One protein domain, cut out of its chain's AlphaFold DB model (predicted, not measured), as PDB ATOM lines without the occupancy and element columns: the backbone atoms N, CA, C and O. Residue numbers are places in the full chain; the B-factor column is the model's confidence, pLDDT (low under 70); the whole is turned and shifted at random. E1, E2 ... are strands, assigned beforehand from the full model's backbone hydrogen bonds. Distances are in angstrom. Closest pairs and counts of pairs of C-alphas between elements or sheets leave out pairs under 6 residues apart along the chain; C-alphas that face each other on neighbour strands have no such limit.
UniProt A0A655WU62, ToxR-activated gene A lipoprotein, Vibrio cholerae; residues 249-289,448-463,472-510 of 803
ATOM      1  N   GLY A 249     133.505 115.757 164.172       93.50
ATOM      2  CA  GLY A 249     134.193 116.961 163.715       93.50
ATOM      3  C   GLY A 249     133.568 117.641 162.499       93.50
ATOM      4  O   GLY A 249     134.291 118.193 161.673       93.50
ATOM      5  N   VAL A 250     132.241 117.598 162.388       95.19
ATOM      6  CA  VAL A 250     131.479 118.220 161.295       95.19
ATOM      7  C   VAL A 250     130.792 119.507 161.761       95.19
ATOM      8  O   VAL A 250     130.601 119.682 162.966       95.19
ATOM      9  N   PRO A 251     130.411 120.424 160.856       95.62
ATOM     10  CA  PRO A 251     129.584 121.569 161.221       95.62
ATOM     11  C   PRO A 251     128.232 121.131 161.797       95.62
ATOM     12  O   PRO A 251     127.564 120.262 161.236       95.62
ATOM     13  N   VAL A 252     127.820 121.753 162.901       97.75
ATOM     14  CA  VAL A 252     126.581 121.427 163.619       97.75
ATOM     15  C   VAL A 252     125.806 122.684 163.994       97.75
ATOM     16  O   VAL A 252     126.392 123.738 164.255       97.75
ATOM     17  N   VAL A 253     124.485 122.552 164.084       97.94
ATOM     18  CA  VAL A 253     123.647 123.460 164.870       97.94
ATOM     19  C   VAL A 253     123.300 122.775 166.184       97.94
ATOM     20  O   VAL A 253     122.812 121.646 166.198       97.94
ATOM     21  N   THR A 254     123.576 123.445 167.297       98.44
ATOM     22  CA  THR A 254     123.257 122.951 168.633       98.44
ATOM     23  C   THR A 254     122.002 123.649 169.143       98.44
ATOM     24  O   THR A 254     121.976 124.861 169.371       98.44
ATOM     25  N   LEU A 255     120.947 122.864 169.329       98.62
ATOM     26  CA  LEU A 255     119.680 123.291 169.902       98.62
ATOM     27  C   LEU A 255     119.798 123.188 171.414       98.62
ATOM     28  O   LEU A 255     120.100 122.116 171.938       98.62
ATOM     29  N   LEU A 256     119.531 124.290 172.107       98.62
ATOM     30  CA  LEU A 256     119.571 124.367 173.560       98.62
ATOM     31  C   LEU A 256     118.254 124.933 174.088       98.62
ATOM     32  O   LEU A 256     117.668 125.838 173.486       98.62
ATOM     33  N   GLY A 257     117.803 124.446 175.239       98.50
ATOM     34  CA  GLY A 257     116.691 125.086 175.924       98.50
ATOM     35  C   GLY A 257     116.210 124.396 177.183       98.50
ATOM     36  O   GLY A 257     116.772 123.390 177.609       98.50
ATOM     37  N   ILE A 258     115.184 124.990 177.788       98.50
ATOM     38  CA  ILE A 258     114.546 124.551 179.031       98.50
ATOM     39  C   ILE A 258     113.127 124.100 178.718       98.50
ATOM     40  O   ILE A 258     112.423 124.755 177.950       98.50
ATOM     41  N   TYR A 259     112.698 122.998 179.324       98.25
ATOM     42  CA  TYR A 259     111.337 122.518 179.176       98.25
ATOM     43  C   TYR A 259     110.812 121.802 180.399       98.25
ATOM     44  O   TYR A 259     111.543 121.093 181.089       98.25
ATOM     45  N   ASP A 260     109.520 121.958 180.635       96.50
ATOM     46  CA  ASP A 260     108.823 121.235 181.679       96.50
ATOM     47  C   ASP A 260     107.842 120.223 181.077       96.50
ATOM     48  O   ASP A 260     106.797 120.625 180.566       96.50
ATOM     49  N   PRO A 261     108.119 118.911 181.173       92.31
ATOM     50  CA  PRO A 261     107.206 117.875 180.685       92.31
ATOM     51  C   PRO A 261     105.816 117.898 181.330       92.31
ATOM     52  O   PRO A 261     104.873 117.301 180.809       92.31
ATOM     53  N   GLN A 262     105.693 118.538 182.496       88.62
ATOM     54  CA  GLN A 262     104.433 118.683 183.224       88.62
ATOM     55  C   GLN A 262     103.675 119.959 182.842       88.62
ATOM     56  O   GLN A 262     102.515 120.093 183.215       88.62
ATOM     57  N   ASN A 263     104.300 120.856 182.070       91.56
ATOM     58  CA  ASN A 263     103.749 122.150 181.673       91.56
ATOM     59  C   ASN A 263     103.296 123.023 182.867       91.56
ATOM     60  O   ASN A 263     102.333 123.780 182.764       91.56
ATOM     61  N   GLU A 264     103.972 122.909 184.015       92.75
ATOM     62  CA  GLU A 264     103.730 123.755 185.193       92.75
ATOM     63  C   GLU A 264     104.626 125.001 185.160       92.75
ATOM     64  O   GLU A 264     104.211 126.087 185.568       92.75
ATOM     65  N   ASN A 265     105.849 124.849 184.645       96.25
ATOM     66  CA  ASN A 265     106.810 125.924 184.438       96.25
ATOM     67  C   ASN A 265     106.896 126.324 182.955       96.25
ATOM     68  O   ASN A 265     106.811 125.463 182.073       96.25
ATOM     69  N   PRO A 266     107.168 127.609 182.655       97.75
ATOM     70  CA  PRO A 266     107.461 128.051 181.298       97.75
ATOM     71  C   PRO A 266     108.597 127.249 180.653       97.75
ATOM     72  O   PRO A 266     109.603 126.928 181.292       97.75
ATOM     73  N   SER A 267     108.440 126.964 179.363       98.31
ATOM     74  CA  SER A 267     109.455 126.327 178.520       98.31
ATOM     75  C   SER A 267     110.004 127.337 177.514       98.31
ATOM     76  O   SER A 267     109.316 128.279 177.126       98.31
ATOM     77  N   GLN A 268     111.256 127.165 177.091       98.25
ATOM     78  CA  GLN A 268     111.909 128.044 176.127       98.25
ATOM     79  C   GLN A 268     112.928 127.273 175.290       98.25
ATOM     80  O   GLN A 268     113.850 126.653 175.823       98.25
ATOM     81  N   ILE A 269     112.821 127.417 173.971       98.69
ATOM     82  CA  ILE A 269     113.925 127.152 173.045       98.69
ATOM     83  C   ILE A 269     114.793 128.413 173.020       98.69
ATOM     84  O   ILE A 269     114.267 129.510 172.827       98.69
ATOM     85  N   TYR A 270     116.093 128.287 173.279       98.19
ATOM     86  CA  TYR A 270     117.020 129.419 173.236       98.19
ATOM     87  C   TYR A 270     117.523 129.643 171.804       98.19
ATOM     88  O   TYR A 270     117.512 128.702 171.007       98.19
ATOM     89  N   PRO A 271     117.961 130.872 171.460       97.12
ATOM     90  CA  PRO A 271     118.605 131.148 170.181       97.12
ATOM     91  C   PRO A 271     119.660 130.093 169.852       97.12
ATOM     92  O   PRO A 271     120.503 129.770 170.691       97.12
ATOM     93  N   LEU A 272     119.568 129.543 168.641       97.31
ATOM     94  CA  LEU A 272     120.420 128.445 168.201       97.31
ATOM     95  C   LEU A 272     121.883 128.887 168.160       97.31
ATOM     96  O   LEU A 272     122.186 130.022 167.788       97.31
ATOM     97  N   VAL A 273     122.787 127.973 168.513       97.00
ATOM     98  CA  VAL A 273     124.229 128.197 168.394       97.00
ATOM     99  C   VAL A 273     124.801 127.264 167.341       97.00
ATOM    100  O   VAL A 273     124.431 126.095 167.266       97.00
ATOM    101  N   TYR A 274     125.694 127.782 166.511       97.25
ATOM    102  CA  TYR A 274     126.267 127.055 165.385       97.25
ATOM    103  C   TYR A 274     127.753 126.864 165.618       97.25
ATOM    104  O   TYR A 274     128.416 127.777 166.106       97.25
ATOM    105  N   SER A 275     128.271 125.703 165.239       96.62
ATOM    106  CA  SER A 275     129.690 125.383 165.316       96.62
ATOM    107  C   SER A 275     130.181 124.792 164.013       96.62
ATOM    108  O   SER A 275     129.457 124.105 163.295       96.62
ATOM    109  N   ASN A 276     131.449 125.034 163.719       92.88
ATOM    110  CA  ASN A 276     132.138 124.414 162.595       92.88
ATOM    111  C   ASN A 276     132.656 123.000 162.887       92.88
ATOM    112  O   ASN A 276     133.181 122.353 161.982       92.88
ATOM    113  N   TYR A 277     132.563 122.546 164.137       94.75
ATOM    114  CA  TYR A 277     133.124 121.278 164.574       94.75
ATOM    115  C   TYR A 277     132.372 120.742 165.793       94.75
ATOM    116  O   TYR A 277     132.479 121.260 166.910       94.75
ATOM    117  N   GLY A 278     131.619 119.675 165.572       96.44
ATOM    118  CA  GLY A 278     130.884 118.933 166.583       96.44
ATOM    119  C   GLY A 278     130.641 117.492 166.148       96.44
ATOM    120  O   GLY A 278     131.027 117.074 165.055       96.44
ATOM    121  N   ASN A 279     130.018 116.723 167.034       97.62
ATOM    122  CA  ASN A 279     129.710 115.316 166.800       97.62
ATOM    123  C   ASN A 279     128.207 115.117 166.610       97.62
ATOM    124  O   ASN A 279     127.408 115.712 167.342       97.62
ATOM    125  N   LEU A 280     127.846 114.247 165.669       98.12
ATOM    126  CA  LEU A 280     126.471 113.829 165.411       98.12
ATOM    127  C   LEU A 280     126.257 112.405 165.912       98.12
ATOM    128  O   LEU A 280     127.134 111.548 165.786       98.12
ATOM    129  N   PHE A 281     125.073 112.153 166.453       97.25
ATOM    130  CA  PHE A 281     124.664 110.860 166.990       97.25
ATOM    131  C   PHE A 281     123.342 110.443 166.368       97.25
ATOM    132  O   PHE A 281     122.606 111.268 165.831       97.25
ATOM    133  N   GLU A 282     123.034 109.158 166.472       96.38
ATOM    134  CA  GLU A 282     121.681 108.686 166.218       96.38
ATOM    135  C   GLU A 282     120.750 109.248 167.299       96.38
ATOM    136  O   GLU A 282     120.982 109.052 168.496       96.38
ATOM    137  N   LEU A 283     119.744 110.014 166.874       95.75
ATOM    138  CA  LEU A 283     118.828 110.707 167.773       95.75
ATOM    139  C   LEU A 283     117.602 109.836 168.064       95.75
ATOM    140  O   LEU A 283     117.067 109.218 167.138       95.75
ATOM    141  N   PRO A 284     117.125 109.806 169.320       94.06
ATOM    142  CA  PRO A 284     115.949 109.031 169.683       94.06
ATOM    143  C   PRO A 284     114.723 109.561 168.933       94.06
ATOM    144  O   PRO A 284     114.501 110.772 168.855       94.06
ATOM    145  N   GLN A 285     113.950 108.641 168.363       91.50
ATOM    146  CA  GLN A 285     112.780 108.955 167.552       91.50
ATOM    147  C   GLN A 285     111.499 108.861 168.391       91.50
ATOM    148  O   GLN A 285     111.421 108.012 169.278       91.50
ATOM    149  N   PRO A 286     110.489 109.708 168.125       85.12
ATOM    150  CA  PRO A 286     109.148 109.553 168.681       85.12
ATOM    151  C   PRO A 286     108.572 108.141 168.526       85.12
ATOM    152  O   PRO A 286     108.611 107.573 167.435       85.12
ATOM    153  N   GLU A 287     107.970 107.600 169.588       74.88
ATOM    154  CA  GLU A 287     107.256 106.318 169.545       74.88
ATOM    155  C   GLU A 287     105.740 106.554 169.586       74.88
ATOM    156  O   GLU A 287     105.220 107.207 170.486       74.88
ATOM    157  N   GLN A 288     105.002 105.985 168.629       59.88
ATOM    158  CA  GLN A 288     103.535 105.997 168.641       59.88
ATOM    159  C   GLN A 288     103.005 104.772 169.398       59.88
ATOM    160  O   GLN A 288     102.733 103.732 168.800       59.88
ATOM    161  N   GLY A 289     102.888 104.882 170.722       66.00
ATOM    162  CA  GLY A 289     102.252 103.876 171.579       66.00
ATOM    163  C   GLY A 289     100.838 104.274 172.018       66.00
ATOM    164  O   GLY A 289     100.538 105.457 172.169       66.00
ATOM    165  N   GLY A 448     103.806 109.789 178.851       81.06
ATOM    166  CA  GLY A 448     103.868 110.941 177.966       81.06
ATOM    167  C   GLY A 448     105.079 110.859 177.044       81.06
ATOM    168  O   GLY A 448     105.984 110.049 177.244       81.06
ATOM    169  N   GLN A 449     105.136 111.764 176.084       87.12
ATOM    170  CA  GLN A 449     106.317 111.971 175.266       87.12
ATOM    171  C   GLN A 449     106.561 113.468 175.144       87.12
ATOM    172  O   GLN A 449     105.614 114.216 174.964       87.12
ATOM    173  N   CYS A 450     107.811 113.913 175.213       94.00
ATOM    174  CA  CYS A 450     108.175 115.246 174.748       94.00
ATOM    175  C   CYS A 450     109.021 115.123 173.484       94.00
ATOM    176  O   CYS A 450     109.748 114.141 173.333       94.00
ATOM    177  N   GLN A 451     108.937 116.083 172.570       96.06
ATOM    178  CA  GLN A 451     109.720 116.061 171.340       96.06
ATOM    179  C   GLN A 451     110.015 117.453 170.793       96.06
ATOM    180  O   GLN A 451     109.216 118.377 170.939       96.06
ATOM    181  N   LEU A 452     111.165 117.574 170.137       98.25
ATOM    182  CA  LEU A 452     111.479 118.696 169.264       98.25
ATOM    183  C   LEU A 452     111.085 118.338 167.836       98.25
ATOM    184  O   LEU A 452     111.466 117.279 167.344       98.25
ATOM    185  N   ASP A 453     110.397 119.258 167.177       97.62
ATOM    186  CA  ASP A 453     110.122 119.245 165.748       97.62
ATOM    187  C   ASP A 453     110.906 120.386 165.103       97.62
ATOM    188  O   ASP A 453     110.700 121.561 165.425       97.62
ATOM    189  N   VAL A 454     111.834 120.031 164.221       98.19
ATOM    190  CA  VAL A 454     112.757 120.960 163.568       98.19
ATOM    191  C   VAL A 454     112.452 120.969 162.086       98.19
ATOM    192  O   VAL A 454     112.571 119.944 161.419       98.19
ATOM    193  N   GLU A 455     112.058 122.121 161.562       98.00
ATOM    194  CA  GLU A 455     111.814 122.299 160.136       98.00
ATOM    195  C   GLU A 455     112.974 123.046 159.487       98.00
ATOM    196  O   GLU A 455     113.549 123.974 160.062       98.00
ATOM    197  N   PHE A 456     113.279 122.658 158.255       97.50
ATOM    198  CA  PHE A 456     114.270 123.295 157.401       97.50
ATOM    199  C   PHE A 456     113.619 123.795 156.108       97.50
ATOM    200  O   PHE A 456     112.464 123.493 155.778       97.50
ATOM    201  N   ALA A 457     114.384 124.556 155.328       92.44
ATOM    202  CA  ALA A 457     113.968 124.951 153.990       92.44
ATOM    203  C   ALA A 457     113.662 123.717 153.115       92.44
ATOM    204  O   ALA A 457     114.278 122.661 153.241       92.44
ATOM    205  N   GLY A 458     112.687 123.845 152.212       89.62
ATOM    206  CA  GLY A 458     112.281 122.741 151.332       89.62
ATOM    207  C   GLY A 458     111.392 121.677 151.990       89.62
ATOM    208  O   GLY A 458     111.089 120.679 151.344       89.62
ATOM    209  N   GLY A 459     110.940 121.891 153.232       89.38
ATOM    210  CA  GLY A 459     109.988 121.009 153.918       89.38
ATOM    211  C   GLY A 459     110.618 119.780 154.579       89.38
ATOM    212  O   GLY A 459     109.889 118.885 155.003       89.38
ATOM    213  N   VAL A 460     111.951 119.732 154.671       94.69
ATOM    214  CA  VAL A 460     112.668 118.715 155.451       94.69
ATOM    215  C   VAL A 460     112.360 118.920 156.933       94.69
ATOM    216  O   VAL A 460     112.326 120.056 157.413       94.69
ATOM    217  N   ARG A 461     112.113 117.819 157.647       95.25
ATOM    218  CA  ARG A 461     111.794 117.816 159.074       95.25
ATOM    219  C   ARG A 461     112.623 116.777 159.805       95.25
ATOM    220  O   ARG A 461     112.751 115.655 159.322       95.25
ATOM    221  N   GLU A 462     113.109 117.140 160.982       95.56
ATOM    222  CA  GLU A 462     113.750 116.228 161.925       95.56
ATOM    223  C   GLU A 462     113.001 116.251 163.259       95.56
ATOM    224  O   GLU A 462     112.608 117.315 163.744       95.56
ATOM    225  N   GLN A 463     112.799 115.069 163.841       96.19
ATOM    226  CA  GLN A 463     112.136 114.900 165.130       96.19
ATOM    227  C   GLN A 463     113.096 114.289 166.142       96.19
ATOM    228  O   GLN A 463     113.842 113.360 165.826       96.19
ATOM    229  N   ALA A 472     114.663 115.870 187.622       91.62
ATOM    230  CA  ALA A 472     114.613 116.230 189.036       91.62
ATOM    231  C   ALA A 472     113.273 116.914 189.356       91.62
ATOM    232  O   ALA A 472     112.830 117.797 188.634       91.62
ATOM    233  N   GLY A 473     112.595 116.498 190.431       84.00
ATOM    234  CA  GLY A 473     111.178 116.839 190.647       84.00
ATOM    235  C   GLY A 473     110.859 118.328 190.852       84.00
ATOM    236  O   GLY A 473     109.721 118.732 190.630       84.00
ATOM    237  N   ASN A 474     111.836 119.141 191.256       89.38
ATOM    238  CA  ASN A 474     111.675 120.554 191.618       89.38
ATOM    239  C   ASN A 474     112.182 121.540 190.550       89.38
ATOM    240  O   ASN A 474     112.304 122.730 190.837       89.38
ATOM    241  N   GLU A 475     112.515 121.061 189.354       95.69
ATOM    242  CA  GLU A 475     113.034 121.892 188.270       95.69
ATOM    243  C   GLU A 475     112.626 121.363 186.892       95.69
ATOM    244  O   GLU A 475     112.419 120.166 186.687       95.69
ATOM    245  N   SER A 476     112.544 122.272 185.927       98.00
ATOM    246  CA  SER A 476     112.407 121.953 184.513       98.00
ATOM    247  C   SER A 476     113.657 121.237 183.993       98.00
ATOM    248  O   SER A 476     114.780 121.429 184.469       98.00
ATOM    249  N   ASN A 477     113.474 120.425 182.960       98.31
ATOM    250  CA  ASN A 477     114.568 119.813 182.228       98.31
ATOM    251  C   ASN A 477     115.268 120.839 181.334       98.31
ATOM    252  O   ASN A 477     114.704 121.868 180.967       98.31
ATOM    253  N   LYS A 478     116.482 120.505 180.901       98.38
ATOM    254  CA  LYS A 478     117.119 121.108 179.731       98.38
ATOM    255  C   LYS A 478     117.256 120.090 178.608       98.38
ATOM    256  O   LYS A 478     117.437 118.897 178.872       98.38
ATOM    257  N   PHE A 479     117.198 120.556 177.368       98.75
ATOM    258  CA  PHE A 479     117.551 119.778 176.184       98.75
ATOM    259  C   PHE A 479     118.797 120.358 175.515       98.75
ATOM    260  O   PHE A 479     119.103 121.545 175.651       98.75
ATOM    261  N   HIS A 480     119.530 119.493 174.826       98.31
ATOM    262  CA  HIS A 480     120.779 119.831 174.156       98.31
ATOM    263  C   HIS A 480     121.050 118.823 173.041       98.31
ATOM    264  O   HIS A 480     121.306 117.650 173.312       98.31
ATOM    265  N   VAL A 481     120.958 119.270 171.790       98.50
ATOM    266  CA  VAL A 481     120.960 118.391 170.613       98.50
ATOM    267  C   VAL A 481     121.826 118.997 169.517       98.50
ATOM    268  O   VAL A 481     121.638 120.158 169.180       98.50
ATOM    269  N   ASN A 482     122.745 118.217 168.945       98.56
ATOM    270  CA  ASN A 482     123.448 118.587 167.716       98.56
ATOM    271  C   ASN A 482     122.697 118.028 166.508       98.56
ATOM    272  O   ASN A 482     122.454 116.822 166.462       98.56
ATOM    273  N   LEU A 483     122.408 118.881 165.528       98.19
ATOM    274  CA  LEU A 483     121.894 118.489 164.215       98.19
ATOM    275  C   LEU A 483     122.906 118.829 163.122       98.19
ATOM    276  O   LEU A 483     123.748 119.720 163.285       98.19
ATOM    277  N   SER A 484     122.806 118.112 162.005       96.31
ATOM    278  CA  SER A 484     123.623 118.353 160.818       96.31
ATOM    279  C   SER A 484     123.311 119.723 160.212       96.31
ATOM    280  O   SER A 484     122.155 120.131 160.132       96.31
ATOM    281  N   MET A 485     124.343 120.417 159.731       94.25
ATOM    282  CA  MET A 485     124.179 121.647 158.943       94.25
ATOM    283  C   MET A 485     123.967 121.387 157.443       94.25
ATOM    284  O   MET A 485     123.879 122.339 156.669       94.25
ATOM    285  N   GLU A 486     123.866 120.126 157.005       93.88
ATOM    286  CA  GLU A 486     123.650 119.765 155.592       93.88
ATOM    287  C   GLU A 486     122.339 120.327 155.021       93.88
ATOM    288  O   GLU A 486     122.282 120.699 153.849       93.88
ATOM    289  N   HIS A 487     121.299 120.441 155.850       92.69
ATOM    290  CA  HIS A 487     120.010 121.034 155.475       92.69
ATOM    291  C   HIS A 487     119.959 122.561 155.663       92.69
ATOM    292  O   HIS A 487     118.918 123.184 155.448       92.69
ATOM    293  N   GLY A 488     121.089 123.178 156.016       93.19
ATOM    294  CA  GLY A 488     121.196 124.604 156.289       93.19
ATOM    295  C   GLY A 488     120.640 124.994 157.658       93.19
ATOM    296  O   GLY A 488     120.607 124.204 158.599       93.19
ATOM    297  N   VAL A 489     120.240 126.257 157.782       96.31
ATOM    298  CA  VAL A 489     119.702 126.817 159.026       96.31
ATOM    299  C   VAL A 489     118.243 126.378 159.212       96.31
ATOM    300  O   VAL A 489     117.462 126.508 158.265       96.31
ATOM    301  N   PRO A 490     117.837 125.903 160.407       97.69
ATOM    302  CA  PRO A 490     116.434 125.604 160.675       97.69
ATOM    303  C   PRO A 490     115.533 126.834 160.497       97.69
ATOM    304  O   PRO A 490     115.870 127.946 160.910       97.69
ATOM    305  N   THR A 491     114.356 126.638 159.913       97.62
ATOM    306  CA  THR A 491     113.337 127.681 159.708       97.62
ATOM    307  C   THR A 491     112.384 127.785 160.898       97.62
ATOM    308  O   THR A 491     111.837 128.853 161.180       97.62
ATOM    309  N   GLN A 492     112.205 126.682 161.625       98.19
ATOM    310  CA  GLN A 492     111.297 126.567 162.754       98.19
ATOM    311  C   GLN A 492     111.795 125.480 163.702       98.19
ATOM    312  O   GLN A 492     112.203 124.408 163.268       98.19
ATOM    313  N   VAL A 493     111.709 125.743 165.002       98.38
ATOM    314  CA  VAL A 493     111.824 124.714 166.036       98.38
ATOM    315  C   VAL A 493     110.601 124.823 166.933       98.38
ATOM    316  O   VAL A 493     110.316 125.902 167.457       98.38
ATOM    317  N   SER A 494     109.872 123.732 167.119       98.44
ATOM    318  CA  SER A 494     108.783 123.645 168.092       98.44
ATOM    319  C   SER A 494     109.031 122.512 169.070       98.44
ATOM    320  O   SER A 494     109.668 121.519 168.737       98.44
ATOM    321  N   LEU A 495     108.540 122.690 170.287       98.38
ATOM    322  CA  LEU A 495     108.634 121.720 171.358       98.38
ATOM    323  C   LEU A 495     107.226 121.362 171.808       98.38
ATOM    324  O   LEU A 495     106.477 122.235 172.252       98.38
ATOM    325  N   HIS A 496     106.917 120.076 171.753       95.88
ATOM    326  CA  HIS A 496     105.622 119.531 172.132       95.88
ATOM    327  C   HIS A 496     105.799 118.497 173.228       95.88
ATOM    328  O   HIS A 496     106.814 117.802 173.278       95.88
ATOM    329  N   CYS A 497     104.798 118.383 174.092       93.06
ATOM    330  CA  CYS A 497     104.651 117.226 174.955       93.06
ATOM    331  C   CYS A 497     103.242 116.664 174.820       93.06
ATOM    332  O   CYS A 497     102.255 117.393 174.893       93.06
ATOM    333  N   SER A 498     103.153 115.354 174.648       87.75
ATOM    334  CA  SER A 498     101.913 114.605 174.654       87.75
ATOM    335  C   SER A 498     101.742 113.845 175.962       87.75
ATOM    336  O   SER A 498     102.696 113.407 176.617       87.75
ATOM    337  N   ASN A 499     100.488 113.737 176.372       80.25
ATOM    338  CA  ASN A 499     100.034 112.910 177.473       80.25
ATOM    339  C   ASN A 499      98.690 112.262 177.093       80.25
ATOM    340  O   ASN A 499      98.207 112.407 175.969       80.25
ATOM    341  N   ARG A 500      98.059 111.561 178.040       75.44
ATOM    342  CA  ARG A 500      96.739 110.950 177.828       75.44
ATOM    343  C   ARG A 500      95.641 111.968 177.466       75.44
ATOM    344  O   ARG A 500      94.650 111.589 176.849       75.44
ATOM    345  N   GLU A 501      95.785 113.229 177.866       76.00
ATOM    346  CA  GLU A 501      94.828 114.310 177.591       76.00
ATOM    347  C   GLU A 501      95.002 114.901 176.182       76.00
ATOM    348  O   GLU A 501      94.083 115.537 175.668       76.00
ATOM    349  N   GLY A 502      96.147 114.653 175.541       82.62
ATOM    350  CA  GLY A 502      96.454 115.083 174.183       82.62
ATOM    351  C   GLY A 502      97.875 115.623 174.044       82.62
ATOM    352  O   GLY A 502      98.706 115.524 174.945       82.62
ATOM    353  N   GLU A 503      98.157 116.194 172.880       89.62
ATOM    354  CA  GLU A 503      99.406 116.895 172.591       89.62
ATOM    355  C   GLU A 503      99.280 118.383 172.927       89.62
ATOM    356  O   GLU A 503      98.265 119.017 172.637       89.62
ATOM    357  N   THR A 504     100.315 118.943 173.549       92.56
ATOM    358  CA  THR A 504     100.419 120.365 173.884       92.56
ATOM    359  C   THR A 504     101.733 120.925 173.348       92.56
ATOM    360  O   THR A 504     102.807 120.437 173.704       92.56
ATOM    361  N   GLU A 505     101.657 121.988 172.543       97.06
ATOM    362  CA  GLU A 505     102.834 122.786 172.180       97.06
ATOM    363  C   GLU A 505     103.276 123.595 173.405       97.06
ATOM    364  O   GLU A 505     102.529 124.437 173.906       97.06
ATOM    365  N   LEU A 506     104.490 123.345 173.895       97.50
ATOM    366  CA  LEU A 506     105.055 124.076 175.028       97.50
ATOM    367  C   LEU A 506     105.654 125.414 174.591       97.50
ATOM    368  O   LEU A 506     105.556 126.409 175.305       97.50
ATOM    369  N   THR A 507     106.333 125.434 173.443       98.25
ATOM    370  CA  THR A 507     106.949 126.643 172.889       98.25
ATOM    371  C   THR A 507     107.348 126.429 171.435       98.25
ATOM    372  O   THR A 507     107.640 125.312 171.003       98.25
ATOM    373  N   ARG A 508     107.477 127.533 170.698       98.19
ATOM    374  CA  ARG A 508     108.073 127.563 169.361       98.19
ATOM    375  C   ARG A 508     109.055 128.714 169.211       98.19
ATOM    376  O   ARG A 508     108.916 129.753 169.851       98.19
ATOM    377  N   MET A 509     110.021 128.535 168.326       97.19
ATOM    378  CA  MET A 509     111.007 129.532 167.940       97.19
ATOM    379  C   MET A 509     111.133 129.569 166.418       97.19
ATOM    380  O   MET A 509     111.127 128.535 165.749       97.19
ATOM    381  N   THR A 510     111.290 130.775 165.883       97.44
ATOM    382  CA  THR A 510     111.766 131.006 164.517       97.44
ATOM    383  C   THR A 510     113.222 131.463 164.612       97.44
ATOM    384  O   THR A 510     113.459 132.562 165.121       97.44
TER     385      THR A 510
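What this domain is: This is residues 249 to 289, 448 to 463 and 472 to 510 of the 803 residues of the protein "ToxR-activated gene A lipoprotein" of Vibrio cholerae (UniProt A0A655WU62). Two strongly twisted antiparallel sheets, E4-E3-E6-E7 and E2-E1-E5, form two layers partly face to face, their strands crossed at a slant. E2 bends sharply at residue 276 but stays paired with E1 at the edge of its sheet, and residues 281 to 289 run on from its end to the first cut. The printed part has 96 residues with seven named strands, E1 to E7 in chain order, and no named helix; the class is all strand. It is compact, with a radius of gyration of the C-alphas of 13.8 A and spans of 38 by 28 by 24 A.

How they stand to each other: In the largest sheet, inner strands E3, residues 449 to 455, and E6, residues 492 to 499, are antiparallel at 161 degrees; N 451 and O 496 are 2.8 A apart, within hydrogen-bond range. Edge strand E7, residues 502 to 509, forms a hairpin with E6; N 504 and O 497 are 2.8 A apart. On the other edge E4, residues 461 to 463, forms a hairpin with E3; N 454 and O 462 are 2.9 A apart. In the second sheet, inner strand E1, residues 249 to 259, is antiparallel to E5, residues 477 to 484, at 155 degrees; N 255 and O 481 are 2.8 A apart. E1 also forms a hairpin with E2, residues 273 to 280; N 254 and O 273 are 2.8 A apart. E1 bends by 57 degrees at residue 252 and E2 by 100 degrees at residue 276. Residues 257 to 258 of E1 pair with residues 268 to 269, antiparallel. Between the sheets, E1 and E6 are near each other, with 5 pairs of C-alphas within 10 A. The closest C-alphas of E1 and E7, those of Tyr 259 and Leu 506, are 7.7 A apart. E3 and E5 are apart.

Where its parts are: E6 measures 23.0 A from first to last C-alpha, E7 21.4 A and E3 19.1 A; E4 has three residues. E1 is the longest strand by residues and measures 28.1 A; E5 measures 23.3 A and E2 14.8 A. E1 begins at C-alpha 249 (134.193, 116.961, 163.715), E6 at C-alpha 492 (111.297, 126.567, 162.754), and E7 ends at C-alpha 509 (111.007, 129.532, 167.940).

The domain as a whole: The two C-alphas farthest apart, those of Gly 249 and Glu 501, are 41.8 A apart. Residues 290 to 447 are not printed, and C-alphas 289 and 448 are 9.7 A apart. Residues 464 to 471 are not printed either, and C-alphas 463 and 472 are 24.1 A apart. Of the links that are printed whole, E1 to E2 is long, with 13 residues. The mean pLDDT of the printed part is 93.8; residues 288 to 289 are under 70.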